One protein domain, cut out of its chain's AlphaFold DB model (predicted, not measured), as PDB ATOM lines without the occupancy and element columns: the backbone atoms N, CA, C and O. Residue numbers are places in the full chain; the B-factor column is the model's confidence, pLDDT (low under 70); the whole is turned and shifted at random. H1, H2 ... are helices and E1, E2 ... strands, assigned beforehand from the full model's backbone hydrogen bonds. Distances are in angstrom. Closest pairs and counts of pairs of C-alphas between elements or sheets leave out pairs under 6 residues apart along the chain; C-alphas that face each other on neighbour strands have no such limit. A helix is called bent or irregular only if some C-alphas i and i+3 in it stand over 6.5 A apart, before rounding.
ATOM      1  N   ARG A   7     321.467 251.190 261.966       92.31
ATOM      2  CA  ARG A   7     320.591 252.361 262.119       92.31
ATOM      3  C   ARG A   7     319.105 251.999 262.033       92.31
ATOM      4  O   ARG A   7     318.330 252.415 262.882       92.31
ATOM      5  N   ILE A   8     318.719 251.166 261.064       91.31
ATOM      6  CA  ILE A   8     317.315 250.758 260.875       91.31
ATOM      7  C   ILE A   8     316.823 249.965 262.089       91.31
ATOM      8  O   ILE A   8     315.712 250.180 262.555       91.31
ATOM      9  N   LYS A   9     317.665 249.089 262.649       91.31
ATOM     10  CA  LYS A   9     317.301 248.298 263.836       91.31
ATOM     11  C   LYS A   9     317.023 249.190 265.045       91.31
ATOM     12  O   LYS A   9     316.034 248.964 265.730       91.31
ATOM     13  N   ILE A  10     317.869 250.198 265.278       94.81
ATOM     14  CA  ILE A  10     317.672 251.169 266.365       94.81
ATOM     15  C   ILE A  10     316.360 251.928 266.171       94.81
ATOM     16  O   ILE A  10     315.580 252.028 267.112       94.81
ATOM     17  N   ILE A  11     316.088 252.403 264.952       95.31
ATOM     18  CA  ILE A  11     314.852 253.132 264.639       95.31
ATOM     19  C   ILE A  11     313.618 252.265 264.931       95.31
ATOM     20  O   ILE A  11     312.691 252.726 265.591       95.31
ATOM     21  N   CYS A  12     313.615 250.994 264.515       93.56
ATOM     22  CA  CYS A  12     312.502 250.082 264.801       93.56
ATOM     23  C   CYS A  12     312.301 249.845 266.307       93.56
ATOM     24  O   CYS A  12     311.162 249.785 266.775       93.56
ATOM     25  N   ILE A  13     313.391 249.713 267.071       94.88
ATOM     26  CA  ILE A  13     313.324 249.552 268.531       94.88
ATOM     27  C   ILE A  13     312.741 250.816 269.167       94.88
ATOM     28  O   ILE A  13     311.781 250.714 269.926       94.88
ATOM     29  N   ALA A  14     313.260 251.996 268.820       96.62
ATOM     30  CA  ALA A  14     312.769 253.272 269.338       96.62
ATOM     31  C   ALA A  14     311.275 253.469 269.033       96.62
ATOM     32  O   ALA A  14     310.508 253.817 269.927       96.62
ATOM     33  N   PHE A  15     310.842 253.153 267.810       95.75
ATOM     34  CA  PHE A  15     309.430 253.197 267.430       95.75
ATOM     35  C   PHE A  15     308.561 252.266 268.290       95.75
ATOM     36  O   PHE A  15     307.489 252.662 268.734       95.75
ATOM     37  N   THR A  16     309.034 251.049 268.574       94.69
ATOM     38  CA  THR A  16     308.301 250.078 269.408       94.69
ATOM     39  C   THR A  16     308.130 250.578 270.844       94.69
ATOM     40  O   THR A  16     307.052 250.435 271.424       94.69
ATOM     41  N   TRP A  17     309.173 251.191 271.411       96.44
ATOM     42  CA  TRP A  17     309.106 251.805 272.738       96.44
ATOM     43  C   TRP A  17     308.138 252.984 272.764       96.44
ATOM     44  O   TRP A  17     307.254 253.007 273.611       96.44
ATOM     45  N   LEU A  18     308.243 253.909 271.806       96.56
ATOM     46  CA  LEU A  18     307.339 255.061 271.714       96.56
ATOM     47  C   LEU A  18     305.876 254.630 271.578       96.56
ATOM     48  O   LEU A  18     305.016 255.165 272.269       96.56
ATOM     49  N   TYR A  19     305.608 253.627 270.740       95.56
ATOM     50  CA  TYR A  19     304.275 253.057 270.572       95.56
ATOM     51  C   TYR A  19     303.718 252.481 271.881       95.56
ATOM     52  O   TYR A  19     302.587 252.773 272.263       95.56
ATOM     53  N   SER A  20     304.530 251.689 272.585       94.06
ATOM     54  CA  SER A  20     304.121 251.049 273.840       94.06
ATOM     55  C   SER A  20     303.891 252.083 274.943       94.06
ATOM     56  O   SER A  20     302.881 252.024 275.638       94.06
ATOM     57  N   THR A  21     304.788 253.066 275.067       93.00
ATOM     58  CA  THR A  21     304.653 254.161 276.034       93.00
ATOM     59  C   THR A  21     303.401 254.979 275.760       93.00
ATOM     60  O   THR A  21     302.668 255.250 276.701       93.00
ATOM     61  N   PHE A  22     303.125 255.314 274.495       93.69
ATOM     62  CA  PHE A  22     301.926 256.058 274.105       93.69
ATOM     63  C   PHE A  22     300.637 255.340 274.520       93.69
ATOM     64  O   PHE A  22     299.752 255.953 275.109       93.69
ATOM     65  N   LEU A  23     300.535 254.033 274.259       91.94
ATOM     66  CA  LEU A  23     299.356 253.261 274.659       91.94
ATOM     67  C   LEU A  23     299.188 253.191 276.183       91.94
ATOM     68  O   LEU A  23     298.065 253.230 276.675       91.94
ATOM     69  N   ILE A  24     300.286 253.116 276.939       88.94
ATOM     70  CA  ILE A  24     300.240 253.058 278.407       88.94
ATOM     71  C   ILE A  24     299.903 254.426 279.011       88.94
ATOM     72  O   ILE A  24     299.114 254.486 279.950       88.94
ATOM     73  N   THR A  25     300.448 255.531 278.488       89.25
ATOM     74  CA  THR A  25     300.161 256.874 279.023       89.25
ATOM     75  C   THR A  25     298.702 257.276 278.860       89.25
ATOM     76  O   THR A  25     298.212 258.049 279.677       89.25
ATOM     77  N   LEU A  26     297.981 256.716 277.882       86.06
ATOM     78  CA  LEU A  26     296.532 256.905 277.766       86.06
ATOM     79  C   LEU A  26     295.776 256.476 279.039       86.06
ATOM     80  O   LEU A  26     294.757 257.083 279.360       86.06
ATOM     81  N   GLN A  27     296.301 255.508 279.800       83.06
ATOM     82  CA  GLN A  27     295.689 255.062 281.055       83.06
ATOM     83  C   GLN A  27     295.718 256.129 282.149       83.06
ATOM     84  O   GLN A  27     294.841 256.142 283.011       83.06
ATOM     85  N   LEU A  28     296.691 257.042 282.119       82.12
ATOM     86  CA  LEU A  28     296.816 258.102 283.124       82.12
ATOM     87  C   LEU A  28     295.676 259.125 283.046       82.12
ATOM     88  O   LEU A  28     295.474 259.881 283.989       82.12
ATOM     89  N   PHE A  29     294.934 259.141 281.937       82.44
ATOM     90  CA  PHE A  29     293.749 259.977 281.765       82.44
ATOM     91  C   PHE A  29     292.448 259.266 282.170       82.44
ATOM     92  O   PHE A  29     291.389 259.891 282.144       82.44
ATOM     93  N   SER A  30     292.501 257.975 282.529       81.31
ATOM     94  CA  SER A  30     291.358 257.263 283.118       81.31
ATOM     95  C   SER A  30     291.193 257.642 284.592       81.31
ATOM     96  O   SER A  30     292.167 257.978 285.264       81.31
ATOM     97  N   HIS A  31     289.964 257.586 285.106       77.50
ATOM     98  CA  HIS A  31     289.643 258.117 286.434       77.50
ATOM     99  C   HIS A  31     290.363 257.372 287.569       77.50
ATOM    100  O   HIS A  31     290.902 257.997 288.478       77.50
ATOM    101  N   ASN A  32     290.414 256.040 287.484       77.50
ATOM    102  CA  ASN A  32     291.014 255.196 288.517       77.50
ATOM    103  C   ASN A  32     292.451 254.764 288.189       77.50
ATOM    104  O   ASN A  32     293.166 254.314 289.082       77.50
ATOM    105  N   GLY A  33     292.906 254.906 286.938       79.88
ATOM    106  CA  GLY A  33     294.273 254.573 286.536       79.88
ATOM    107  C   GLY A  33     294.621 253.102 286.791       79.88
ATOM    108  O   GLY A  33     294.332 252.233 285.975       79.88
ATOM    109  N   PHE A  34     295.263 252.803 287.916       87.44
ATOM    110  CA  PHE A  34     295.656 251.443 288.280       87.44
ATOM    111  C   PHE A  34     294.922 250.984 289.535       87.44
ATOM    112  O   PHE A  34     294.972 251.647 290.568       87.44
ATOM    113  N   VAL A  35     294.297 249.811 289.454       88.38
ATOM    114  CA  VAL A  35     293.515 249.215 290.541       88.38
ATOM    115  C   VAL A  35     294.096 247.845 290.895       88.38
ATOM    116  O   VAL A  35     294.756 247.191 290.080       88.38
ATOM    117  N   LEU A  36     293.911 247.425 292.148       88.69
ATOM    118  CA  LEU A  36     294.283 246.085 292.591       88.69
ATOM    119  C   LEU A  36     293.403 245.038 291.907       88.69
ATOM    120  O   LEU A  36     292.180 245.142 291.892       88.69
ATOM    121  N   GLU A  37     294.043 244.011 291.362       85.19
ATOM    122  CA  GLU A  37     293.378 242.968 290.595       85.19
ATOM    123  C   GLU A  37     293.257 241.667 291.402       85.19
ATOM    124  O   GLU A  37     294.227 241.204 292.014       85.19
ATOM    125  N   GLY A  38     292.073 241.045 291.358       81.88
ATOM    126  CA  GLY A  38     291.836 239.681 291.831       81.88
ATOM    127  C   GLY A  38     292.123 239.485 293.320       81.88
ATOM    128  O   GLY A  38     291.404 240.008 294.164       81.88
ATOM    129  N   MET A  39     293.175 238.724 293.641       84.38
ATOM    130  CA  MET A  39     293.625 238.440 295.018       84.38
ATOM    131  C   MET A  39     294.339 239.617 295.709       84.38
ATOM    132  O   MET A  39     294.926 239.434 296.773       84.38
ATOM    133  N   LEU A  40     294.329 240.814 295.112       86.31
ATOM    134  CA  LEU A  40     294.929 242.040 295.658       86.31
ATOM    135  C   LEU A  40     296.462 242.000 295.814       86.31
ATOM    136  O   LEU A  40     297.046 242.834 296.499       86.31
ATOM    137  N   THR A  41     297.141 241.068 295.144       86.31
ATOM    138  CA  THR A  41     298.609 240.928 295.183       86.31
ATOM    139  C   THR A  41     299.317 241.609 294.013       86.31
ATOM    140  O   THR A  41     300.544 241.589 293.928       86.31
ATOM    141  N   SER A  42     298.569 242.169 293.062       88.19
ATOM    142  CA  SER A  42     299.133 242.879 291.915       88.19
ATOM    143  C   SER A  42     298.196 243.979 291.434       88.19
ATOM    144  O   SER A  42     296.979 243.841 291.539       88.19
ATOM    145  N   CYS A  43     298.763 245.052 290.886       89.00
ATOM    146  CA  CYS A  43     298.001 246.092 290.207       89.00
ATOM    147  C   CYS A  43     297.848 245.776 288.714       89.00
ATOM    148  O   CYS A  43     298.700 245.118 288.099       89.00
ATOM    149  N   SER A  44     296.747 246.257 288.146       88.94
ATOM    150  CA  SER A  44     296.481 246.250 286.712       88.94
ATOM    151  C   SER A  44     295.703 247.503 286.320       88.94
ATOM    152  O   SER A  44     295.367 248.328 287.172       88.94
ATOM    153  N   PHE A  45     295.462 247.679 285.026       87.75
ATOM    154  CA  PHE A  45     294.547 248.713 284.558       87.75
ATOM    155  C   PHE A  45     293.129 248.399 285.045       87.75
ATOM    156  O   PHE A  45     292.737 247.235 285.120       87.75
ATOM    157  N   ASP A  46     292.373 249.438 285.383       89.00
ATOM    158  CA  ASP A  46     290.963 249.277 285.714       89.00
ATOM    159  C   ASP A  46     290.190 248.852 284.458       89.00
ATOM    160  O   ASP A  46     290.217 249.546 283.447       89.00
ATOM    161  N   TYR A  47     289.546 247.690 284.510       88.56
ATOM    162  CA  TYR A  47     288.628 247.188 283.482       88.56
ATOM    163  C   TYR A  47     287.261 246.807 284.071       88.56
ATOM    164  O   TYR A  47     286.454 246.150 283.413       88.56
ATOM    165  N   LEU A  48     287.027 247.168 285.337       87.94
ATOM    166  CA  LEU A  48     285.772 246.935 286.050       87.94
ATOM    167  C   LEU A  48     284.903 248.194 286.028       87.94
ATOM    168  O   LEU A  48     283.675 248.102 285.971       87.94
ATOM    169  N   SER A  49     285.525 249.375 286.032       88.12
ATOM    170  CA  SER A  49     284.793 250.637 285.952       88.12
ATOM    171  C   SER A  49     284.162 250.849 284.578       88.12
ATOM    172  O   SER A  49     284.798 250.783 283.524       88.12
ATOM    173  N   ARG A  50     282.859 251.147 284.586       87.19
ATOM    174  CA  ARG A  50     282.047 251.328 283.372       87.19
ATOM    175  C   ARG A  50     282.039 252.763 282.836       87.19
ATOM    176  O   ARG A  50     281.175 253.105 282.027       87.19
ATOM    177  N   ASP A  51     282.977 253.604 283.257       89.56
ATOM    178  CA  ASP A  51     283.083 254.974 282.765       89.56
ATOM    179  C   ASP A  51     283.574 255.034 281.304       89.56
ATOM    180  O   ASP A  51     284.167 254.095 280.759       89.56
ATOM    181  N   VAL A  52     283.288 256.158 280.641       89.94
ATOM    182  CA  VAL A  52     283.585 256.345 279.213       89.94
ATOM    183  C   VAL A  52     285.091 256.332 278.945       89.94
ATOM    184  O   VAL A  52     285.512 255.815 277.907       89.94
ATOM    185  N   TYR A  53     285.905 256.854 279.867       89.62
ATOM    186  CA  TYR A  53     287.357 256.925 279.707       89.62
ATOM    187  C   TYR A  53     287.975 255.525 279.759       89.62
ATOM    188  O   TYR A  53     288.674 255.135 278.822       89.62
ATOM    189  N   THR A  54     287.626 254.737 280.775       90.44
ATOM    190  CA  THR A  54     288.042 253.339 280.934       90.44
ATOM    191  C   THR A  54     287.572 252.481 279.762       90.44
ATOM    192  O   THR A  54     288.372 251.787 279.132       90.44
ATOM    193  N   ARG A  55     286.296 252.591 279.363       90.56
ATOM    194  CA  ARG A  55     285.759 251.838 278.215       90.56
ATOM    195  C   ARG A  55     286.493 252.159 276.912       90.56
ATOM    196  O   ARG A  55     286.807 251.254 276.137       90.56
ATOM    197  N   THR A  56     286.752 253.440 276.664       91.56
ATOM    198  CA  THR A  56     287.465 253.891 275.461       91.56
ATOM    199  C   THR A  56     288.907 253.391 275.474       91.56
ATOM    200  O   THR A  56     289.373 252.847 274.471       91.56
ATOM    201  N   TYR A  57     289.590 253.487 276.617       90.56
ATOM    202  CA  TYR A  57     290.933 252.941 276.798       90.56
ATOM    203  C   TYR A  57     290.989 251.436 276.523       90.56
ATOM    204  O   TYR A  57     291.846 250.984 275.765       90.56
ATOM    205  N   MET A  58     290.045 250.664 277.064       91.56
ATOM    206  CA  MET A  58     289.983 249.213 276.876       91.56
ATOM    207  C   MET A  58     289.876 248.816 275.399       91.56
ATOM    208  O   MET A  58     290.571 247.902 274.944       91.56
ATOM    209  N   LEU A  59     289.066 249.538 274.618       93.44
ATOM    210  CA  LEU A  59     288.980 249.333 273.170       93.44
ATOM    211  C   LEU A  59     290.282 249.711 272.460       93.44
ATOM    212  O   LEU A  59     290.752 248.956 271.605       93.44
ATOM    213  N   ILE A  60     290.890 250.844 272.825       93.81
ATOM    214  CA  ILE A  60     292.169 251.289 272.254       93.81
ATOM    215  C   ILE A  60     293.277 250.273 272.548       93.81
ATOM    216  O   ILE A  60     294.021 249.910 271.639       93.81
ATOM    217  N   MET A  61     293.364 249.763 273.774       92.56
ATOM    218  CA  MET A  61     294.344 248.752 274.171       92.56
ATOM    219  C   MET A  61     294.104 247.409 273.500       92.56
ATOM    220  O   MET A  61     295.061 246.754 273.100       92.56
ATOM    221  N   PHE A  62     292.855 246.988 273.322       94.81
ATOM    222  CA  PHE A  62     292.577 245.759 272.588       94.81
ATOM    223  C   PHE A  62     292.952 245.895 271.106       94.81
ATOM    224  O   PHE A  62     293.623 245.034 270.532       94.81
ATOM    225  N   ILE A  63     292.583 247.010 270.473       95.94
ATOM    226  CA  ILE A  63     292.890 247.245 269.061       95.94
ATOM    227  C   ILE A  63     294.399 247.434 268.861       95.94
ATOM    228  O   ILE A  63     294.991 246.767 268.013       95.94
ATOM    229  N   GLY A  64     295.036 248.304 269.641       94.69
ATOM    230  CA  GLY A  64     296.459 248.627 269.540       94.69
ATOM    231  C   GLY A  64     297.384 247.557 270.118       94.69
ATOM    232  O   GLY A  64     298.392 247.205 269.517       94.69
ATOM    233  N   GLY A  65     297.039 246.970 271.255       92.31
ATOM    234  CA  GLY A  65     297.849 245.944 271.912       92.31
ATOM    235  C   GLY A  65     297.671 244.539 271.334       92.31
ATOM    236  O   GLY A  65     298.563 243.706 271.494       92.31
ATOM    237  N   PHE A  66     296.558 244.263 270.644       94.25
ATOM    238  CA  PHE A  66     296.238 242.914 270.164       94.25
ATOM    239  C   PHE A  66     295.950 242.861 268.657       94.25
ATOM    240  O   PHE A  66     296.673 242.195 267.912       94.25
ATOM    241  N   ILE A  67     294.938 243.583 268.166       96.19
ATOM    242  CA  ILE A  67     294.474 243.446 266.771       96.19
ATOM    243  C   ILE A  67     295.498 243.967 265.755       96.19
ATOM    244  O   ILE A  67     295.842 243.247 264.812       96.19
ATOM    245  N   ILE A  68     295.994 245.192 265.932       95.94
ATOM    246  CA  ILE A  68     296.963 245.828 265.028       95.94
ATOM    247  C   ILE A  68     298.256 244.994 264.943       95.94
ATOM    248  O   ILE A  68     298.636 244.632 263.823       95.94
ATOM    249  N   PRO A  69     298.903 244.592 266.059       94.81
ATOM    250  CA  PRO A  69     300.090 243.744 266.023       94.81
ATOM    251  C   PRO A  69     299.850 242.405 265.322       94.81
ATOM    252  O   PRO A  69     300.656 242.000 264.482       94.81
ATOM    253  N   LEU A  70     298.730 241.727 265.598       95.88
ATOM    254  CA  LEU A  70     298.428 240.435 264.972       95.88
ATOM    255  C   LEU A  70     298.176 240.559 263.467       95.88
ATOM    256  O   LEU A  70     298.678 239.739 262.693       95.88
ATOM    257  N   LYS A  71     297.447 241.592 263.029       96.56
ATOM    258  CA  LYS A  71     297.242 241.872 261.600       96.56
ATOM    259  C   LYS A  71     298.561 242.199 260.909       96.56
ATOM    260  O   LYS A  71     298.825 241.657 259.836       96.56
ATOM    261  N   LEU A  72     299.407 243.013 261.536       95.75
ATOM    262  CA  LEU A  72     300.722 243.364 261.011       95.75
ATOM    263  C   LEU A  72     301.605 242.118 260.836       95.75
ATOM    264  O   LEU A  72     302.160 241.894 259.758       95.75
ATOM    265  N   ILE A  73     301.681 241.262 261.862       95.88
ATOM    266  CA  ILE A  73     302.433 240.000 261.800       95.88
ATOM    267  C   ILE A  73     301.871 239.083 260.708       95.88
ATOM    268  O   ILE A  73     302.644 238.485 259.955       95.88
ATOM    269  N   LEU A  74     300.544 238.988 260.582       96.31
ATOM    270  CA  LEU A  74     299.893 238.176 259.554       96.31
ATOM    271  C   LEU A  74     300.233 238.663 258.139       96.31
ATOM    272  O   LEU A  74     300.582 237.845 257.287       96.31
ATOM    273  N   ILE A  75     300.183 239.976 257.896       96.94
ATOM    274  CA  ILE A  75     300.547 240.573 256.603       96.94
ATOM    275  C   ILE A  75     301.995 240.216 256.259       96.94
ATOM    276  O   ILE A  75     302.251 239.615 255.212       96.94
ATOM    277  N   PHE A  76     302.944 240.492 257.158       95.31
ATOM    278  CA  PHE A  76     304.356 240.177 256.916       95.31
ATOM    279  C   PHE A  76     304.610 238.679 256.730       95.31
ATOM    280  O   PHE A  76     305.431 238.286 255.891       95.31
ATOM    281  N   TYR A  77     303.893 237.829 257.467       95.75
ATOM    282  CA  TYR A  77     303.957 236.382 257.301       95.75
ATOM    283  C   TYR A  77     303.511 235.956 255.896       95.75
ATOM    284  O   TYR A  77     304.215 235.180 255.242       95.75
ATOM    285  N   ILE A  78     302.375 236.474 255.411       96.50
ATOM    286  CA  ILE A  78     301.839 236.156 254.080       96.50
ATOM    287  C   ILE A  78     302.803 236.624 252.990       96.50
ATOM    288  O   ILE A  78     303.144 235.831 252.111       96.50
ATOM    289  N   LEU A  79     303.292 237.866 253.074       95.81
ATOM    290  CA  LEU A  79     304.259 238.416 252.119       95.81
ATOM    291  C   LEU A  79     305.513 237.537 252.037       95.81
ATOM    292  O   LEU A  79     305.881 237.061 250.962       95.81
ATOM    293  N   THR A  80     306.094 237.204 253.192       94.25
ATOM    294  CA  THR A  80     307.294 236.358 253.270       94.25
ATOM    295  C   THR A  80     307.033 234.954 252.716       94.25
ATOM    296  O   THR A  80     307.846 234.400 251.972       94.25
ATOM    297  N   LYS A  81     305.884 234.352 253.044       95.81
ATOM    298  CA  LYS A  81     305.496 233.027 252.541       95.81
ATOM    299  C   LYS A  81     305.306 233.031 251.025       95.81
ATOM    300  O   LYS A  81     305.736 232.081 250.364       95.81
ATOM    301  N   ASN A  82     304.691 234.078 250.482       95.75
ATOM    302  CA  ASN A  82     304.477 234.236 249.049       95.75
ATOM    303  C   ASN A  82     305.807 234.371 248.310       95.75
ATOM    304  O   ASN A  82     306.018 233.656 247.330       95.75
ATOM    305  N   GLU A  83     306.738 235.181 248.817       93.56
ATOM    306  CA  GLU A  83     308.085 235.276 248.249       93.56
ATOM    307  C   GLU A  83     308.813 233.930 248.245       93.56
ATOM    308  O   GLU A  83     309.373 233.527 247.227       93.56
ATOM    309  N   ILE A  84     308.779 233.192 249.360       93.12
ATOM    310  CA  ILE A  84     309.409 231.867 249.456       93.12
ATOM    311  C   ILE A  84     308.783 230.898 248.446       93.12
ATOM    312  O   ILE A  84     309.496 230.142 247.781       93.12
ATOM    313  N   LYS A  85     307.452 230.924 248.302       93.75
ATOM    314  CA  LYS A  85     306.729 230.097 247.326       93.75
ATOM    315  C   LYS A  85     307.139 230.446 245.893       93.75
ATOM    316  O   LYS A  85     307.369 229.534 245.098       93.75
ATOM    317  N   GLN A  86     307.273 231.734 245.576       92.56
ATOM    318  CA  GLN A  86     307.713 232.199 244.259       92.56
ATOM    319  C   GLN A  86     309.162 231.801 243.964       92.56
ATOM    320  O   GLN A  86     309.414 231.174 242.934       92.56
ATOM    321  N   LYS A  87     310.093 232.060 244.896       90.19
ATOM    322  CA  LYS A  87     311.502 231.634 244.792       90.19
ATOM    323  C   LYS A  87     311.611 230.130 244.540       90.19
ATOM    324  O   LYS A  87     312.406 229.702 243.711       90.19
ATOM    325  N   ASN A  88     310.786 229.334 245.220       90.50
ATOM    326  CA  ASN A  88     310.727 227.883 245.051       90.50
ATOM    327  C   ASN A  88     310.231 227.466 243.668       90.50
ATOM    328  O   ASN A  88     310.887 226.668 243.004       90.50
ATOM    329  N   LYS A  89     309.127 228.052 243.190       90.25
ATOM    330  CA  LYS A  89     308.620 227.783 241.836       90.25
ATOM    331  C   LYS A  89     309.654 228.142 240.763       90.25
ATOM    332  O   LYS A  89     309.865 227.366 239.835       90.25
ATOM    333  N   SER A 133     318.591 212.897 244.322       42.62
ATOM    334  CA  SER A 133     319.754 212.108 244.771       42.62
ATOM    335  C   SER A 133     320.404 211.292 243.639       42.62
ATOM    336  O   SER A 133     321.626 211.308 243.498       42.62
ATOM    337  N   LYS A 134     319.600 210.660 242.769       44.94
ATOM    338  CA  LYS A 134     320.084 209.830 241.647       44.94
ATOM    339  C   LYS A 134     320.686 210.666 240.512       44.94
ATOM    340  O   LYS A 134     321.739 210.322 239.985       44.94
ATOM    341  N   PHE A 135     320.085 211.811 240.186       49.81
ATOM    342  CA  PHE A 135     320.632 212.761 239.206       49.81
ATOM    343  C   PHE A 135     321.927 213.434 239.709       49.81
ATOM    344  O   PHE A 135     322.815 213.766 238.923       49.81
ATOM    345  N   TYR A 136     322.058 213.603 241.029       50.31
ATOM    346  CA  TYR A 136     323.263 214.110 241.691       50.31
ATOM    347  C   TYR A 136     324.416 213.101 241.627       50.31
ATOM    348  O   TYR A 136     325.536 213.495 241.298       50.31
ATOM    349  N   GLU A 137     324.155 211.808 241.863       54.38
ATOM    350  CA  GLU A 137     325.150 210.750 241.630       54.38
ATOM    351  C   GLU A 137     325.557 210.656 240.159       54.38
ATOM    352  O   GLU A 137     326.751 210.586 239.867       54.38
ATOM    353  N   LEU A 138     324.599 210.741 239.232       55.12
ATOM    354  CA  LEU A 138     324.864 210.688 237.794       55.12
ATOM    355  C   LEU A 138     325.753 211.857 237.330       55.12
ATOM    356  O   LEU A 138     326.747 211.631 236.643       55.12
ATOM    357  N   LYS A 139     325.478 213.097 237.769       55.50
ATOM    358  CA  LYS A 139     326.346 214.265 237.492       55.50
ATOM    359  C   LYS A 139     327.757 214.095 238.056       55.50
ATOM    360  O   LYS A 139     328.730 214.469 237.398       55.50
ATOM    361  N   LYS A 140     327.877 213.527 239.260       56.25
ATOM    362  CA  LYS A 140     329.168 213.236 239.900       56.25
ATOM    363  C   LYS A 140     329.960 212.198 239.090       56.25
ATOM    364  O   LYS A 140     331.152 212.392 238.866       56.25
ATOM    365  N   LYS A 141     329.274 211.169 238.578       57.09
ATOM    366  CA  LYS A 141     329.830 210.102 237.727       57.09
ATOM    367  C   LYS A 141     330.248 210.610 236.336       57.09
ATOM    368  O   LYS A 141     331.334 210.287 235.863       57.09
ATOM    369  N   ILE A 142     329.455 211.487 235.717       54.66
ATOM    370  CA  ILE A 142     329.787 212.146 234.436       54.66
ATOM    371  C   ILE A 142     331.023 213.048 234.582       54.66
ATOM    372  O   ILE A 142     331.882 213.069 233.705       54.66
ATOM    373  N   CYS A 143     331.159 213.759 235.706       51.19
ATOM    374  CA  CYS A 143     332.338 214.586 235.970       51.19
ATOM    375  C   CYS A 143     333.609 213.739 236.209       51.19
ATOM    376  O   CYS A 143     334.681 214.121 235.753       51.19
ATOM    377  N   SER A 144     333.504 212.544 236.809       51.41
ATOM    378  CA  SER A 144     334.650 211.614 236.880       51.41
ATOM    379  C   SER A 144     335.044 210.995 235.532       51.41
ATOM    380  O   SER A 144     336.189 210.588 235.372       51.41
ATOM    381  N   LEU A 145     334.123 210.934 234.564       49.91
ATOM    382  CA  LEU A 145     334.349 210.322 233.247       49.91
ATOM    383  C   LEU A 145     334.760 211.334 232.159       49.91
ATOM    384  O   LEU A 145     335.268 210.939 231.112       49.91
ATOM    385  N   SER A 146     334.581 212.639 232.380       45.47
ATOM    386  CA  SER A 146     334.850 213.666 231.368       45.47
ATOM    387  C   SER A 146     336.213 214.341 231.562       45.47
ATOM    388  O   SER A 146     336.412 215.120 232.491       45.47
ATOM    389  N   LYS A 147     337.144 214.142 230.616       43.81
ATOM    390  CA  LYS A 147     338.427 214.879 230.539       43.81
ATOM    391  C   LYS A 147     338.264 216.379 230.190       43.81
ATOM    392  O   LYS A 147     339.255 217.107 230.131       43.81
ATOM    393  N   LYS A 148     337.036 216.886 229.975       47.47
ATOM    394  CA  LYS A 148     336.753 218.303 229.665       47.47
ATOM    395  C   LYS A 148     336.569 219.131 230.953       47.47
ATOM    396  O   LYS A 148     335.467 219.245 231.492       47.47
ATOM    397  N   LYS A 149     337.646 219.805 231.389       44.56
ATOM    398  CA  LYS A 149     337.683 220.758 232.530       44.56
ATOM    399  C   LYS A 149     336.502 221.763 232.619       44.56
ATOM    400  O   LYS A 149     336.041 221.982 233.742       44.56
ATOM    401  N   PRO A 150     335.976 222.375 231.532       45.81
ATOM    402  CA  PRO A 150     334.899 223.370 231.660       45.81
ATOM    403  C   PRO A 150     333.532 222.774 232.043       45.81
ATOM    404  O   PRO A 150     332.783 223.411 232.784       45.81
ATOM    405  N   LEU A 151     333.218 221.540 231.623       47.75
ATOM    406  CA  LEU A 151     331.915 220.908 231.881       47.75
ATOM    407  C   LEU A 151     331.794 220.407 233.333       47.75
ATOM    408  O   LEU A 151     330.751 220.576 233.968       47.75
ATOM    409  N   CYS A 152     332.885 219.867 233.892       46.34
ATOM    410  CA  CYS A 152     332.982 219.575 235.326       46.34
ATOM    411  C   CYS A 152     332.788 220.841 236.165       46.34
ATOM    412  O   CYS A 152     332.003 220.835 237.106       46.34
ATOM    413  N   ARG A 153     333.444 221.950 235.791       49.12
ATOM    414  CA  ARG A 153     333.359 223.223 236.524       49.12
ATOM    415  C   ARG A 153     331.930 223.778 236.565       49.12
ATOM    416  O   ARG A 153     331.472 224.161 237.638       49.12
ATOM    417  N   GLN A 154     331.210 223.762 235.440       57.72
ATOM    418  CA  GLN A 154     329.819 224.229 235.368       57.72
ATOM    419  C   GLN A 154     328.862 223.342 236.185       57.72
ATOM    420  O   GLN A 154     327.991 223.844 236.896       57.72
ATOM    421  N   ASN A 155     329.053 222.020 236.142       56.31
ATOM    422  CA  ASN A 155     328.248 221.095 236.935       56.31
ATOM    423  C   ASN A 155     328.463 221.277 238.444       56.31
ATOM    424  O   ASN A 155     327.478 221.269 239.182       56.31
ATOM    425  N   THR A 156     329.698 221.508 238.898       54.88
ATOM    426  CA  THR A 156     329.997 221.805 240.310       54.88
ATOM    427  C   THR A 156     329.354 223.120 240.765       54.88
ATOM    428  O   THR A 156     328.716 223.151 241.814       54.88
ATOM    429  N   ILE A 157     329.405 224.174 239.939       60.38
ATOM    430  CA  ILE A 157     328.766 225.473 240.230       60.38
ATOM    431  C   ILE A 157     327.241 225.332 240.393       60.38
ATOM    432  O   ILE A 157     326.671 225.860 241.352       60.38
ATOM    433  N   ASN A 158     326.567 224.576 239.519       63.94
ATOM    434  CA  ASN A 158     325.112 224.378 239.607       63.94
ATOM    435  C   ASN A 158     324.703 223.520 240.821       63.94
ATOM    436  O   ASN A 158     323.626 223.719 241.398       63.94
ATOM    437  N   LEU A 159     325.565 222.583 241.238       66.44
ATOM    438  CA  LEU A 159     325.377 221.780 242.450       66.44
ATOM    439  C   LEU A 159     325.513 222.642 243.712       66.44
ATOM    440  O   LEU A 159     324.643 222.583 244.586       66.44
ATOM    441  N   ASP A 160     326.540 223.491 243.782       70.81
ATOM    442  CA  ASP A 160     326.747 224.412 244.903       70.81
ATOM    443  C   ASP A 160     325.627 225.455 244.998       70.81
ATOM    444  O   ASP A 160     325.118 225.727 246.091       70.81
ATOM    445  N   LEU A 161     325.167 225.987 243.860       77.25
ATOM    446  CA  LEU A 161     324.025 226.901 243.800       77.25
ATOM    447  C   LEU A 161     322.747 226.234 244.325       77.25
ATOM    448  O   LEU A 161     322.051 226.804 245.171       77.25
ATOM    449  N   SER A 162     322.466 225.007 243.879       77.81
ATOM    450  CA  SER A 162     321.302 224.238 244.329       77.81
ATOM    451  C   SER A 162     321.356 223.970 245.827       77.81
ATOM    452  O   SER A 162     320.384 224.196 246.550       77.81
ATOM    453  N   ARG A 163     322.518 223.541 246.323       79.50
ATOM    454  CA  ARG A 163     322.731 223.256 247.739       79.50
ATOM    455  C   ARG A 163     322.534 224.509 248.599       79.50
ATOM    456  O   ARG A 163     321.794 224.466 249.585       79.50
ATOM    457  N   ASN A 164     323.133 225.631 248.201       82.12
ATOM    458  CA  ASN A 164     322.974 226.923 248.871       82.12
ATOM    459  C   ASN A 164     321.514 227.396 248.868       82.12
ATOM    460  O   ASN A 164     321.025 227.869 249.898       82.12
ATOM    461  N   TYR A 165     320.798 227.199 247.757       87.19
ATOM    462  CA  TYR A 165     319.368 227.481 247.663       87.19
ATOM    463  C   TYR A 165     318.555 226.666 248.680       87.19
ATOM    464  O   TYR A 165     317.815 227.251 249.475       87.19
ATOM    465  N   PHE A 166     318.731 225.339 248.731       85.62
ATOM    466  CA  PHE A 166     318.016 224.485 249.691       85.62
ATOM    467  C   PHE A 166     318.321 224.865 251.145       85.62
ATOM    468  O   PHE A 166     317.411 224.911 251.982       85.62
ATOM    469  N   TYR A 167     319.579 225.192 251.464       85.81
ATOM    470  CA  TYR A 167     319.942 225.693 252.793       85.81
ATOM    471  C   TYR A 167     319.198 226.985 253.147       85.81
ATOM    472  O   TYR A 167     318.675 227.101 254.266       85.81
ATOM    473  N   LEU A 168     319.125 227.933 252.211       87.94
ATOM    474  CA  LEU A 168     318.437 229.208 252.404       87.94
ATOM    475  C   LEU A 168     316.921 229.010 252.538       87.94
ATOM    476  O   LEU A 168     316.328 229.498 253.498       87.94
ATOM    477  N   PHE A 169     316.320 228.193 251.675       89.44
ATOM    478  CA  PHE A 169     314.898 227.853 251.701       89.44
ATOM    479  C   PHE A 169     314.474 227.215 253.030       89.44
ATOM    480  O   PHE A 169     313.499 227.630 253.667       89.44
ATOM    481  N   HIS A 170     315.237 226.231 253.516       86.88
ATOM    482  CA  HIS A 170     314.969 225.633 254.823       86.88
ATOM    483  C   HIS A 170     315.167 226.624 255.974       86.88
ATOM    484  O   HIS A 170     314.469 226.530 256.987       86.88
ATOM    485  N   ARG A 171     316.117 227.558 255.860       87.31
ATOM    486  CA  ARG A 171     316.309 228.621 256.853       87.31
ATOM    487  C   ARG A 171     315.111 229.572 256.880       87.31
ATOM    488  O   ARG A 171     314.599 229.820 257.970       87.31
ATOM    489  N   GLU A 172     314.645 230.042 255.728       90.62
ATOM    490  CA  GLU A 172     313.469 230.912 255.592       90.62
ATOM    491  C   GLU A 172     312.200 230.223 256.140       90.62
ATOM    492  O   GLU A 172     311.489 230.793 256.971       90.62
ATOM    493  N   LYS A 173     311.974 228.938 255.823       90.56
ATOM    494  CA  LYS A 173     310.866 228.151 256.407       90.56
ATOM    495  C   LYS A 173     310.936 228.026 257.933       90.56
ATOM    496  O   LYS A 173     309.905 228.073 258.602       90.56
ATOM    497  N   ARG A 174     312.134 227.869 258.510       89.44
ATOM    498  CA  ARG A 174     312.302 227.841 259.978       89.44
ATOM    499  C   ARG A 174     311.989 229.193 260.613       89.44
ATOM    500  O   ARG A 174     311.466 229.207 261.720       89.44
ATOM    501  N   VAL A 175     312.299 230.303 259.936       89.75
ATOM    502  CA  VAL A 175     311.909 231.648 260.394       89.75
ATOM    503  C   VAL A 175     310.386 231.759 260.435       89.75
ATOM    504  O   VAL A 175     309.853 232.084 261.489       89.75
ATOM    505  N   LEU A 176     309.688 231.376 259.361       93.00
ATOM    506  CA  LEU A 176     308.220 231.370 259.337       93.00
ATOM    507  C   LEU A 176     307.601 230.497 260.437       93.00
ATOM    508  O   LEU A 176     306.646 230.912 261.087       93.00
ATOM    509  N   LYS A 177     308.163 229.304 260.682       91.69
ATOM    510  CA  LYS A 177     307.701 228.420 261.765       91.69
ATOM    511  C   LYS A 177     307.844 229.079 263.142       91.69
ATOM    512  O   LYS A 177     306.967 228.913 263.979       91.69
ATOM    513  N   ARG A 178     308.929 229.827 263.372       89.62
ATOM    514  CA  ARG A 178     309.137 230.578 264.620       89.62
ATOM    515  C   ARG A 178     308.145 231.725 264.785       89.62
ATOM    516  O   ARG A 178     307.673 231.925 265.891       89.62
ATOM    517  N   ILE A 179     307.803 232.430 263.703       92.38
ATOM    518  CA  ILE A 179     306.789 233.494 263.743       92.38
ATOM    519  C   ILE A 179     305.443 232.924 264.202       92.38
ATOM    520  O   ILE A 179     304.873 233.440 265.157       92.38
ATOM    521  N   ILE A 180     304.975 231.831 263.585       93.75
ATOM    522  CA  ILE A 180     303.714 231.180 263.984       93.75
ATOM    523  C   ILE A 180     303.769 230.759 265.450       93.75
ATOM    524  O   ILE A 180     302.851 231.055 266.201       93.75
ATOM    525  N   LEU A 181     304.858 230.105 265.858       91.69
ATOM    526  CA  LEU A 181     305.021 229.647 267.231       91.69
ATOM    527  C   LEU A 181     304.927 230.811 268.231       91.69
ATOM    528  O   LEU A 181     304.169 230.722 269.187       91.69
ATOM    529  N   ASN A 182     305.629 231.920 267.981       90.94
ATOM    530  CA  ASN A 182     305.568 233.103 268.843       90.94
ATOM    531  C   ASN A 182     304.149 233.683 268.930       90.94
ATOM    532  O   ASN A 182     303.704 234.018 270.023       90.94
ATOM    533  N   VAL A 183     303.426 233.763 267.806       93.94
ATOM    534  CA  VAL A 183     302.034 234.245 267.781       93.94
ATOM    535  C   VAL A 183     301.116 233.322 268.579       93.94
ATOM    536  O   VAL A 183     300.311 233.801 269.367       93.94
ATOM    537  N   THR A 184     301.255 232.004 268.425       93.50
ATOM    538  CA  THR A 184     300.452 231.034 269.178       93.50
ATOM    539  C   THR A 184     300.654 231.192 270.683       93.50
ATOM    540  O   THR A 184     299.675 231.283 271.415       93.50
ATOM    541  N   PHE A 185     301.904 231.283 271.147       93.06
ATOM    542  CA  PHE A 185     302.197 231.483 272.570       93.06
ATOM    543  C   PHE A 185     301.697 232.838 273.080       93.06
ATOM    544  O   PHE A 185     301.134 232.903 274.168       93.06
ATOM    545  N   PHE A 186     301.846 233.904 272.290       93.62
ATOM    546  CA  PHE A 186     301.291 235.213 272.627       93.62
ATOM    547  C   PHE A 186     299.770 235.155 272.817       93.62
ATOM    548  O   PHE A 186     299.275 235.615 273.842       93.62
ATOM    549  N   CYS A 187     299.035 234.533 271.888       95.44
ATOM    550  CA  CYS A 187     297.586 234.382 272.013       95.44
ATOM    551  C   CYS A 187     297.202 233.522 273.222       95.44
ATOM    552  O   CYS A 187     296.308 233.911 273.958       95.44
ATOM    553  N   ILE A 188     297.880 232.396 273.468       94.25
ATOM    554  CA  ILE A 188     297.596 231.543 274.636       94.25
ATOM    555  C   ILE A 188     297.752 232.325 275.945       94.25
ATOM    556  O   ILE A 188     296.956 232.136 276.859       94.25
ATOM    557  N   ALA A 189     298.747 233.210 276.032       94.88
ATOM    558  CA  ALA A 189     298.971 233.970 277.252       94.88
ATOM    559  C   ALA A 189     298.044 235.180 277.410       94.88
ATOM    560  O   ALA A 189     297.509 235.408 278.489       94.88
ATOM    561  N   TRP A 190     297.863 235.966 276.349       95.12
ATOM    562  CA  TRP A 190     297.221 237.279 276.444       95.12
ATOM    563  C   TRP A 190     295.747 237.282 276.047       95.12
ATOM    564  O   TRP A 190     294.995 238.124 276.533       95.12
ATOM    565  N   LEU A 191     295.302 236.350 275.196       95.56
ATOM    566  CA  LEU A 191     293.908 236.312 274.752       95.56
ATOM    567  C   LEU A 191     292.924 236.012 275.893       95.56
ATOM    568  O   LEU A 191     291.921 236.716 275.960       95.56
ATOM    569  N   PRO A 192     293.171 235.051 276.812       95.00
ATOM    570  CA  PRO A 192     292.251 234.806 277.925       95.00
ATOM    571  C   PRO A 192     292.049 236.052 278.791       95.00
ATOM    572  O   PRO A 192     290.929 236.372 279.171       95.00
ATOM    573  N   TYR A 193     293.134 236.787 279.041       93.44
ATOM    574  CA  TYR A 193     293.096 238.026 279.806       93.44
ATOM    575  C   TYR A 193     292.323 239.131 279.072       93.44
ATOM    576  O   TYR A 193     291.438 239.756 279.649       93.44
ATOM    577  N   ALA A 194     292.582 239.316 277.773       94.12
ATOM    578  CA  ALA A 194     291.854 240.282 276.951       94.12
ATOM    579  C   ALA A 194     290.350 239.967 276.861       94.12
ATOM    580  O   ALA A 194     289.531 240.880 276.939       94.12
ATOM    581  N   ILE A 195     289.981 238.687 276.729       92.94
ATOM    582  CA  ILE A 195     288.579 238.248 276.721       92.94
ATOM    583  C   ILE A 195     287.918 238.576 278.057       92.94
ATOM    584  O   ILE A 195     286.837 239.154 278.048       92.94
ATOM    585  N   MET A 196     288.560 238.256 279.185       92.00
ATOM    586  CA  MET A 196     288.007 238.571 280.505       92.00
ATOM    587  C   MET A 196     287.797 240.068 280.700       92.00
ATOM    588  O   MET A 196     286.734 240.477 281.156       92.00
ATOM    589  N   ALA A 197     288.773 240.888 280.313       91.69
ATOM    590  CA  ALA A 197     288.685 242.330 280.491       91.69
ATOM    591  C   ALA A 197     287.616 242.968 279.575       91.69
ATOM    592  O   ALA A 197     286.873 243.847 280.003       91.69
ATOM    593  N   LEU A 198     287.464 242.487 278.335       92.81
ATOM    594  CA  LEU A 198     286.366 242.909 277.456       92.81
ATOM    595  C   LEU A 198     285.002 242.418 277.955       92.81
ATOM    596  O   LEU A 198     284.026 243.162 277.896       92.81
ATOM    597  N   ALA A 199     284.925 241.183 278.451       91.62
ATOM    598  CA  ALA A 199     283.699 240.630 279.012       91.62
ATOM    599  C   ALA A 199     283.256 241.423 280.246       91.62
ATOM    600  O   ALA A 199     282.084 241.766 280.336       91.62
ATOM    601  N   ALA A 200     284.177 241.786 281.143       89.94
ATOM    602  CA  ALA A 200     283.886 242.650 282.286       89.94
ATOM    603  C   ALA A 200     283.356 244.034 281.858       89.94
ATOM    604  O   ALA A 200     282.410 244.542 282.455       89.94
ATOM    605  N   GLN A 201     283.901 244.613 280.782       89.94
ATOM    606  CA  GLN A 201     283.524 245.956 280.323       89.94
ATOM    607  C   GLN A 201     282.187 246.020 279.553       89.94
ATOM    608  O   GLN A 201     281.490 247.047 279.584       89.94
ATOM    609  N   PHE A 202     281.873 244.968 278.789       89.81
ATOM    610  CA  PHE A 202     280.761 244.937 277.824       89.81
ATOM    611  C   PHE A 202     279.701 243.865 278.117       89.81
ATOM    612  O   PHE A 202     278.657 243.854 277.468       89.81
ATOM    613  N   GLY A 203     279.952 242.958 279.058       87.31
ATOM    614  CA  GLY A 203     279.021 241.906 279.451       87.31
ATOM    615  C   GLY A 203     277.946 242.437 280.394       87.31
ATOM    616  O   GLY A 203     278.249 242.993 281.447       87.31
ATOM    617  N   ASN A 204     276.679 242.238 280.034       77.00
ATOM    618  CA  ASN A 204     275.557 242.717 280.843       77.00
ATOM    619  C   ASN A 204     275.382 241.909 282.145       77.00
ATOM    620  O   ASN A 204     275.120 242.518 283.174       77.00
ATOM    621  N   ASP A 205     275.643 240.594 282.128       73.19
ATOM    622  CA  ASP A 205     275.371 239.677 283.257       73.19
ATOM    623  C   ASP A 205     276.626 238.987 283.823       73.19
ATOM    624  O   ASP A 205     276.540 238.024 284.589       73.19
ATOM    625  N   ILE A 206     277.823 239.439 283.428       75.31
ATOM    626  CA  ILE A 206     279.070 238.761 283.808       75.31
ATOM    627  C   ILE A 206     279.495 239.079 285.247       75.31
ATOM    628  O   ILE A 206     280.306 238.342 285.796       75.31
ATOM    629  N   GLU A 207     278.959 240.139 285.864       73.50
ATOM    630  CA  GLU A 207     279.369 240.625 287.195       73.50
ATOM    631  C   GLU A 207     279.274 239.537 288.272       73.50
ATOM    632  O   GLU A 207     280.180 239.402 289.088       73.50
ATOM    633  N   ASN A 208     278.256 238.671 288.190       76.06
ATOM    634  CA  ASN A 208     278.073 237.532 289.099       76.06
ATOM    635  C   ASN A 208     279.139 236.430 288.940       76.06
ATOM    636  O   ASN A 208     279.297 235.584 289.816       76.06
ATOM    637  N   TYR A 209     279.872 236.433 287.826       81.00
ATOM    638  CA  TYR A 209     280.939 235.483 287.515       81.00
ATOM    639  C   TYR A 209     282.341 236.090 287.689       81.00
ATOM    640  O   TYR A 209     283.330 235.363 287.572       81.00
ATOM    641  N   ILE A 210     282.454 237.393 287.990       84.31
ATOM    642  CA  ILE A 210     283.732 238.054 288.287       84.31
ATOM    643  C   ILE A 210     284.131 237.721 289.729       84.31
ATOM    644  O   ILE A 210     283.893 238.465 290.673       84.31
ATOM    645  N   THR A 211     284.771 236.571 289.897       87.06
ATOM    646  CA  THR A 211     285.425 236.178 291.153       87.06
ATOM    647  C   THR A 211     286.919 236.527 291.126       87.06
ATOM    648  O   THR A 211     287.519 236.607 290.044       87.06
ATOM    649  N   PRO A 212     287.580 236.656 292.295       86.69
ATOM    650  CA  PRO A 212     289.029 236.849 292.364       86.69
ATOM    651  C   PRO A 212     289.828 235.782 291.610       86.69
ATOM    652  O   PRO A 212     290.876 236.081 291.040       86.69
ATOM    653  N   LEU A 213     289.339 234.538 291.563       87.44
ATOM    654  CA  LEU A 213     290.011 233.450 290.856       87.44
ATOM    655  C   LEU A 213     289.891 233.602 289.333       87.44
ATOM    656  O   LEU A 213     290.884 233.461 288.616       87.44
ATOM    657  N   THR A 214     288.694 233.928 288.841       86.62
ATOM    658  CA  THR A 214     288.424 234.096 287.403       86.62
ATOM    659  C   THR A 214     289.152 235.295 286.795       86.62
ATOM    660  O   THR A 214     289.474 235.257 285.611       86.62
ATOM    661  N   THR A 215     289.461 236.329 287.587       88.50
ATOM    662  CA  THR A 215     290.289 237.469 287.151       88.50
ATOM    663  C   THR A 215     291.785 237.184 287.301       88.50
ATOM    664  O   THR A 215     292.560 237.444 286.380       88.50
ATOM    665  N   SER A 216     292.207 236.556 288.406       90.75
ATOM    666  CA  SER A 216     293.631 236.304 288.674       90.75
ATOM    667  C   SER A 216     294.263 235.284 287.727       90.75
ATOM    668  O   SER A 216     295.403 235.472 287.307       90.75
ATOM    669  N   VAL A 217     293.570 234.189 287.385       91.44
ATOM    670  CA  VAL A 217     294.173 233.104 286.584       91.44
ATOM    671  C   VAL A 217     294.616 233.591 285.193       91.44
ATOM    672  O   VAL A 217     295.789 233.403 284.852       91.44
ATOM    673  N   PRO A 218     293.767 234.268 284.394       92.38
ATOM    674  CA  PRO A 218     294.177 234.823 283.103       92.38
ATOM    675  C   PRO A 218     295.268 235.892 283.227       92.38
ATOM    676  O   PRO A 218     296.192 235.914 282.412       92.38
ATOM    677  N   ALA A 219     295.215 236.727 284.269       91.88
ATOM    678  CA  ALA A 219     296.235 237.738 284.527       91.88
ATOM    679  C   ALA A 219     297.611 237.112 284.816       91.88
ATOM    680  O   ALA A 219     298.627 237.551 284.273       91.88
ATOM    681  N   VAL A 220     297.664 236.047 285.623       92.25
ATOM    682  CA  VAL A 220     298.910 235.315 285.908       92.25
ATOM    683  C   VAL A 220     299.448 234.650 284.646       92.25
ATOM    684  O   VAL A 220     300.640 234.767 284.368       92.25
ATOM    685  N   ILE A 221     298.592 234.002 283.851       92.75
ATOM    686  CA  ILE A 221     298.988 233.382 282.579       92.75
ATOM    687  C   ILE A 221     299.631 234.421 281.642       92.75
ATOM    688  O   ILE A 221     300.703 234.167 281.080       92.75
ATOM    689  N   ALA A 222     299.037 235.614 281.536       92.88
ATOM    690  CA  ALA A 222     299.603 236.719 280.771       92.88
ATOM    691  C   ALA A 222     300.963 237.170 281.336       92.88
ATOM    692  O   ALA A 222     301.937 237.292 280.588       92.88
ATOM    693  N   LYS A 223     301.080 237.351 282.658       91.44
ATOM    694  CA  LYS A 223     302.317 237.811 283.326       91.44
ATOM    695  C   LYS A 223     303.459 236.784 283.244       91.44
ATOM    696  O   LYS A 223     304.615 237.163 283.042       91.44
ATOM    697  N   VAL A 224     303.149 235.487 283.296       93.25
ATOM    698  CA  VAL A 224     304.115 234.378 283.135       93.25
ATOM    699  C   VAL A 224     304.711 234.333 281.720       93.25
ATOM    700  O   VAL A 224     305.762 233.719 281.512       93.25
ATOM    701  N   SER A 225     304.135 235.052 280.748       93.12
ATOM    702  CA  SER A 225     304.681 235.108 279.388       93.12
ATOM    703  C   SER A 225     306.125 235.564 279.277       93.12
ATOM    704  O   SER A 225     306.893 235.043 278.460       93.12
ATOM    705  N   SER A 226     306.536 236.456 280.169       90.12
ATOM    706  CA  SER A 226     307.914 236.928 280.270       90.12
ATOM    707  C   SER A 226     308.917 235.803 280.555       90.12
ATOM    708  O   SER A 226     310.068 235.906 280.134       90.12
ATOM    709  N   ILE A 227     308.489 234.707 281.196       91.00
ATOM    710  CA  ILE A 227     309.343 233.554 281.526       91.00
ATOM    711  C   ILE A 227     309.537 232.647 280.308       91.00
ATOM    712  O   ILE A 227     310.665 232.254 279.998       91.00
ATOM    713  N   TYR A 228     308.464 232.311 279.582       86.25
ATOM    714  CA  TYR A 228     308.596 231.405 278.437       86.25
ATOM    715  C   TYR A 228     309.220 232.088 277.211       86.25
ATOM    716  O   TYR A 228     309.770 231.395 276.356       86.25
ATOM    717  N   ASN A 229     309.177 233.422 277.109       87.19
ATOM    718  CA  ASN A 229     309.718 234.169 275.968       87.19
ATOM    719  C   ASN A 229     311.214 233.851 275.710       87.19
ATOM    720  O   ASN A 229     311.530 233.345 274.628       87.19
ATOM    721  N   PRO A 230     312.152 234.034 276.667       87.88
ATOM    722  CA  PRO A 230     313.554 233.626 276.501       87.88
ATOM    723  C   PRO A 230     313.736 232.142 276.158       87.88
ATOM    724  O   PRO A 230     314.572 231.791 275.319       87.88
ATOM    725  N   ILE A 231     312.943 231.259 276.771       85.62
ATOM    726  CA  ILE A 231     312.987 229.810 276.524       85.62
ATOM    727  C   ILE A 231     312.624 229.516 275.064       85.62
ATOM    728  O   ILE A 231     313.320 228.774 274.364       85.62
ATOM    729  N   LEU A 232     311.577 230.164 274.561       84.81
ATOM    730  CA  LEU A 232     311.130 230.030 273.185       84.81
ATOM    731  C   LEU A 232     312.218 230.473 272.202       84.81
ATOM    732  O   LEU A 232     312.530 229.751 271.250       84.81
ATOM    733  N   TYR A 233     312.858 231.618 272.451       79.06
ATOM    734  CA  TYR A 233     313.934 232.121 271.593       79.06
ATOM    735  C   TYR A 233     315.176 231.222 271.613       79.06
ATOM    736  O   TYR A 233     315.725 230.898 270.553       79.06
ATOM    737  N   THR A 234     315.602 230.769 272.792       80.69
ATOM    738  CA  THR A 234     316.810 229.940 272.951       80.69
ATOM    739  C   THR A 234     316.647 228.550 272.332       80.69
ATOM    740  O   THR A 234     317.534 228.089 271.605       80.69
ATOM    741  N   LEU A 235     315.499 227.895 272.534       76.69
ATOM    742  CA  LEU A 235     315.249 226.545 272.017       76.69
ATOM    743  C   LEU A 235     314.994 226.519 270.504       76.69
ATOM    744  O   LEU A 235     315.360 225.554 269.820       76.69
ATOM    745  N   THR A 236     314.380 227.570 269.959       76.50
ATOM    746  CA  THR A 236     313.994 227.617 268.540       76.50
ATOM    747  C   THR A 236     315.088 228.190 267.636       76.50
ATOM    748  O   THR A 236     315.120 227.912 266.423       76.50
ATOM    749  N   HIS A 237     316.023 228.966 268.190       77.69
ATOM    750  CA  HIS A 237     317.142 229.510 267.436       77.69
ATOM    751  C   HIS A 237     318.331 228.543 267.417       77.69
ATOM    752  O   HIS A 237     319.210 228.598 268.270       77.69
ATOM    753  N   ARG A 238     318.435 227.742 266.346       73.31
ATOM    754  CA  ARG A 238     319.643 227.829 265.511       73.31
ATOM    755  C   ARG A 238     320.989 227.812 266.253       73.31
ATOM    756  O   ARG A 238     321.444 226.831 266.840       73.31
ATOM    757  N   ASP A 239     321.587 228.988 266.182       74.06
ATOM    758  CA  ASP A 239     322.910 229.320 266.682       74.06
ATOM    759  C   ASP A 239     322.939 229.406 268.208       74.06
ATOM    760  O   ASP A 239     323.929 229.021 268.820       74.06
ATOM    761  N   CYS A 240     321.826 229.809 268.829       74.56
ATOM    762  CA  CYS A 240     321.711 229.891 270.282       74.56
ATOM    763  C   CYS A 240     321.730 228.481 270.884       74.56
ATOM    764  O   CYS A 240     322.541 228.180 271.754       74.56
ATOM    765  N   LYS A 241     320.947 227.559 270.312       76.81
ATOM    766  CA  LYS A 241     320.951 226.140 270.686       76.81
ATOM    767  C   LYS A 241     322.336 225.502 270.546       76.81
ATOM    768  O   LYS A 241     322.746 224.719 271.398       76.81
ATOM    769  N   ASN A 242     323.061 225.819 269.475       80.12
ATOM    770  CA  ASN A 242     324.414 225.305 269.264       80.12
ATOM    771  C   ASN A 242     325.423 225.898 270.257       80.12
ATOM    772  O   ASN A 242     326.297 225.175 270.727       80.12
ATOM    773  N   TYR A 243     325.288 227.180 270.597       81.62
ATOM    774  CA  TYR A 243     326.107 227.838 271.613       81.62
ATOM    775  C   TYR A 243     325.898 227.217 273.002       81.62
ATOM    776  O   TYR A 243     326.866 226.789 273.628       81.62
ATOM    777  N   TYR A 244     324.643 227.040 273.432       78.56
ATOM    778  CA  TYR A 244     324.318 226.374 274.701       78.56
ATOM    779  C   TYR A 244     324.832 224.931 274.761       78.56
ATOM    780  O   TYR A 244     325.396 224.517 275.770       78.56
ATOM    781  N   ARG A 245     324.708 224.166 273.668       80.06
ATOM    782  CA  ARG A 245     325.276 222.807 273.597       80.06
ATOM    783  C   ARG A 245     326.789 222.797 273.781       80.06
ATOM    784  O   ARG A 245     327.291 221.948 274.509       80.06
ATOM    785  N   LYS A 246     327.505 223.735 273.154       83.75
ATOM    786  CA  LYS A 246     328.957 223.864 273.332       83.75
ATOM    787  C   LYS A 246     329.303 224.199 274.781       83.75
ATOM    788  O   LYS A 246     330.164 223.540 275.347       83.75
ATOM    789  N   LEU A 247     328.608 225.158 275.397       83.44
ATOM    790  CA  LEU A 247     328.815 225.511 276.807       83.44
ATOM    791  C   LEU A 247     328.617 224.316 277.752       83.44
ATOM    792  O   LEU A 247     329.442 224.097 278.635       83.44
ATOM    793  N   LEU A 248     327.566 223.518 277.549       81.75
ATOM    794  CA  LEU A 248     327.311 222.323 278.362       81.75
ATOM    795  C   LEU A 248     328.401 221.256 278.185       81.75
ATOM    796  O   LEU A 248     328.847 220.676 279.170       81.75
ATOM    797  N   GLN A 249     328.885 221.049 276.957       82.25
ATOM    798  CA  GLN A 249     330.008 220.143 276.686       82.25
ATOM    799  C   GLN A 249     331.319 220.628 277.318       82.25
ATOM    800  O   GLN A 249     332.105 219.812 277.788       82.25
ATOM    801  N   PHE A 250     331.557 221.943 277.366       74.69
ATOM    802  CA  PHE A 250     332.702 222.510 278.084       74.69
ATOM    803  C   PHE A 250     332.602 222.296 279.596       74.69
ATOM    804  O   PHE A 250     333.611 222.009 280.229       74.69
ATOM    805  N   LYS A 251     331.396 222.396 280.169       72.69
ATOM    806  CA  LYS A 251     331.170 222.194 281.606       72.69
ATOM    807  C   LYS A 251     331.297 220.727 282.036       72.69
ATOM    808  O   LYS A 251     331.616 220.484 283.183       72.69
ATOM    809  N   GLN A 252     331.074 219.774 281.130       71.00
ATOM    810  CA  GLN A 252     331.273 218.335 281.376       71.00
ATOM    811  C   GLN A 252     332.734 217.877 281.234       71.00
ATOM    812  O   GLN A 252     333.050 216.742 281.570       71.00
ATOM    813  N   ARG A 253     333.609 218.723 280.678       68.56
ATOM    814  CA  ARG A 253     335.040 218.435 280.485       68.56
ATOM    815  C   ARG A 253     335.937 219.032 281.578       68.56
ATOM    816  O   ARG A 253     337.150 218.877 281.489       68.56
TER     817      ARG A 253
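Overview. This is residues 7 to 89 and 133 to 253 of the 254 residues of the protein "Hypothetical protein" of Brachionus calyciflorus (UniProt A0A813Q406). One very long helix, H4, bent towards its last residues, makes the length of an extended model, with H2 and H6 running opposite ways to it on different sides. H3 folds back on the far end of H4 as a helical hairpin, the small strand hairpin E1 E2 sits by the first residues of H6, H1 meets H2 with its last residues while residues 7 to 18 stick out, and H7 turns off at a corner, its residues 245 to 251 sticking out. The printed part has 204 residues, in the order H1 E1 E2 H2 H3 H4 H5 H6 H7, with an antiparallel sheet of two strands, E1 - E2. It is mostly helix and extended, with a radius of gyration of the C-alphas of 26.1 A and spans of 86 by 46 by 37 A.

Along the chain. Find C-alpha 7 at (320.591, 252.361, 262.119); from there H1 runs 34.1 A to residue 29. E1, residues 34 to 37, and E2, residues 42 to 45, follow. H2, residues 52 to 89, was assigned as one helix by its hydrogen bonds but is bent, C-alphas 65 and 68 being 6.9 A apart; its arms are H2a, residues 52 to 65, and H2b, residues 68 to 89, 31.6 A long. After the cut comes H3, residues 133 to 145. Look for C-alpha 149 at (337.683, 220.758, 232.530), where H4 begins; assigned as one helix by its hydrogen bonds, it runs to residue 202 but is bent, with C-alphas 189 and 192 6.8 A apart. Its arms are H4a, residues 149 to 189, 60.6 A long, and H4b, residues 192 to 202. H5 is residues 206 to 209. H6, residues 212 to 236, spans 35.7 A and is only just irregular, C-alphas 227 and 230 being 6.6 A apart, with a kink of 43 degrees near residue 228. H7, residues 238 to 251, ends with C-alpha 251 at (331.170, 222.194, 281.606).

Arrangement. Start at the hub, H4, which touches four other helices. Its arm H4a touches H2b, closest C-alphas Tyr 77 and Leu 176 at 6.9 A, at a shallow tilt of 21 degrees, opposite ways. H4a touches H6 too, closest C-alphas Ala 189 and Ala 222 at 4.5 A. H3 and H4a form a helical hairpin, closest C-alphas Cys 143 and Cys 152 at 5.1 A. H4b and H5 only just touch, only at the corner, with 3 pairs of C-alphas within 8 A, the closest Ala 200 and Ile 206 at 6.4 A. H1 touches H2a with residues 23 to 29 alone, closest C-alphas Gln 27 and Tyr 57 at 6.7 A. In the hairpin E1 and E2, look for N 35 and O 44, within hydrogen-bond range at 2.9 A; the closest C-alphas of E1 and H6, Glu 37 and Ser 216, are 6.9 A apart. H6 and H7 only just touch, only at the corner, with 3 pairs of C-alphas within 8 A, the closest Thr 234 and Cys 240 at 5.6 A, about perpendicular at 80 degrees. Every O i to N i+4 pair is within hydrogen-bond range in H2a, H2b, H3, H4a, H4b and H7, against 16 of 19 in H1 and 14 of 21 in H6; H5 is too short for such a pair.

Size, cuts and confidence. The two C-alphas farthest apart, Lys 147 and Asn 208, are 87.1 A apart. Residues 90 to 132 are not printed, and C-alphas 89 and 133 are 19.4 A apart across this cut; of the links printed whole, none is long. Mean pLDDT of the printed part is 83.6, with residues 133 to 159 and residue 253 under 70.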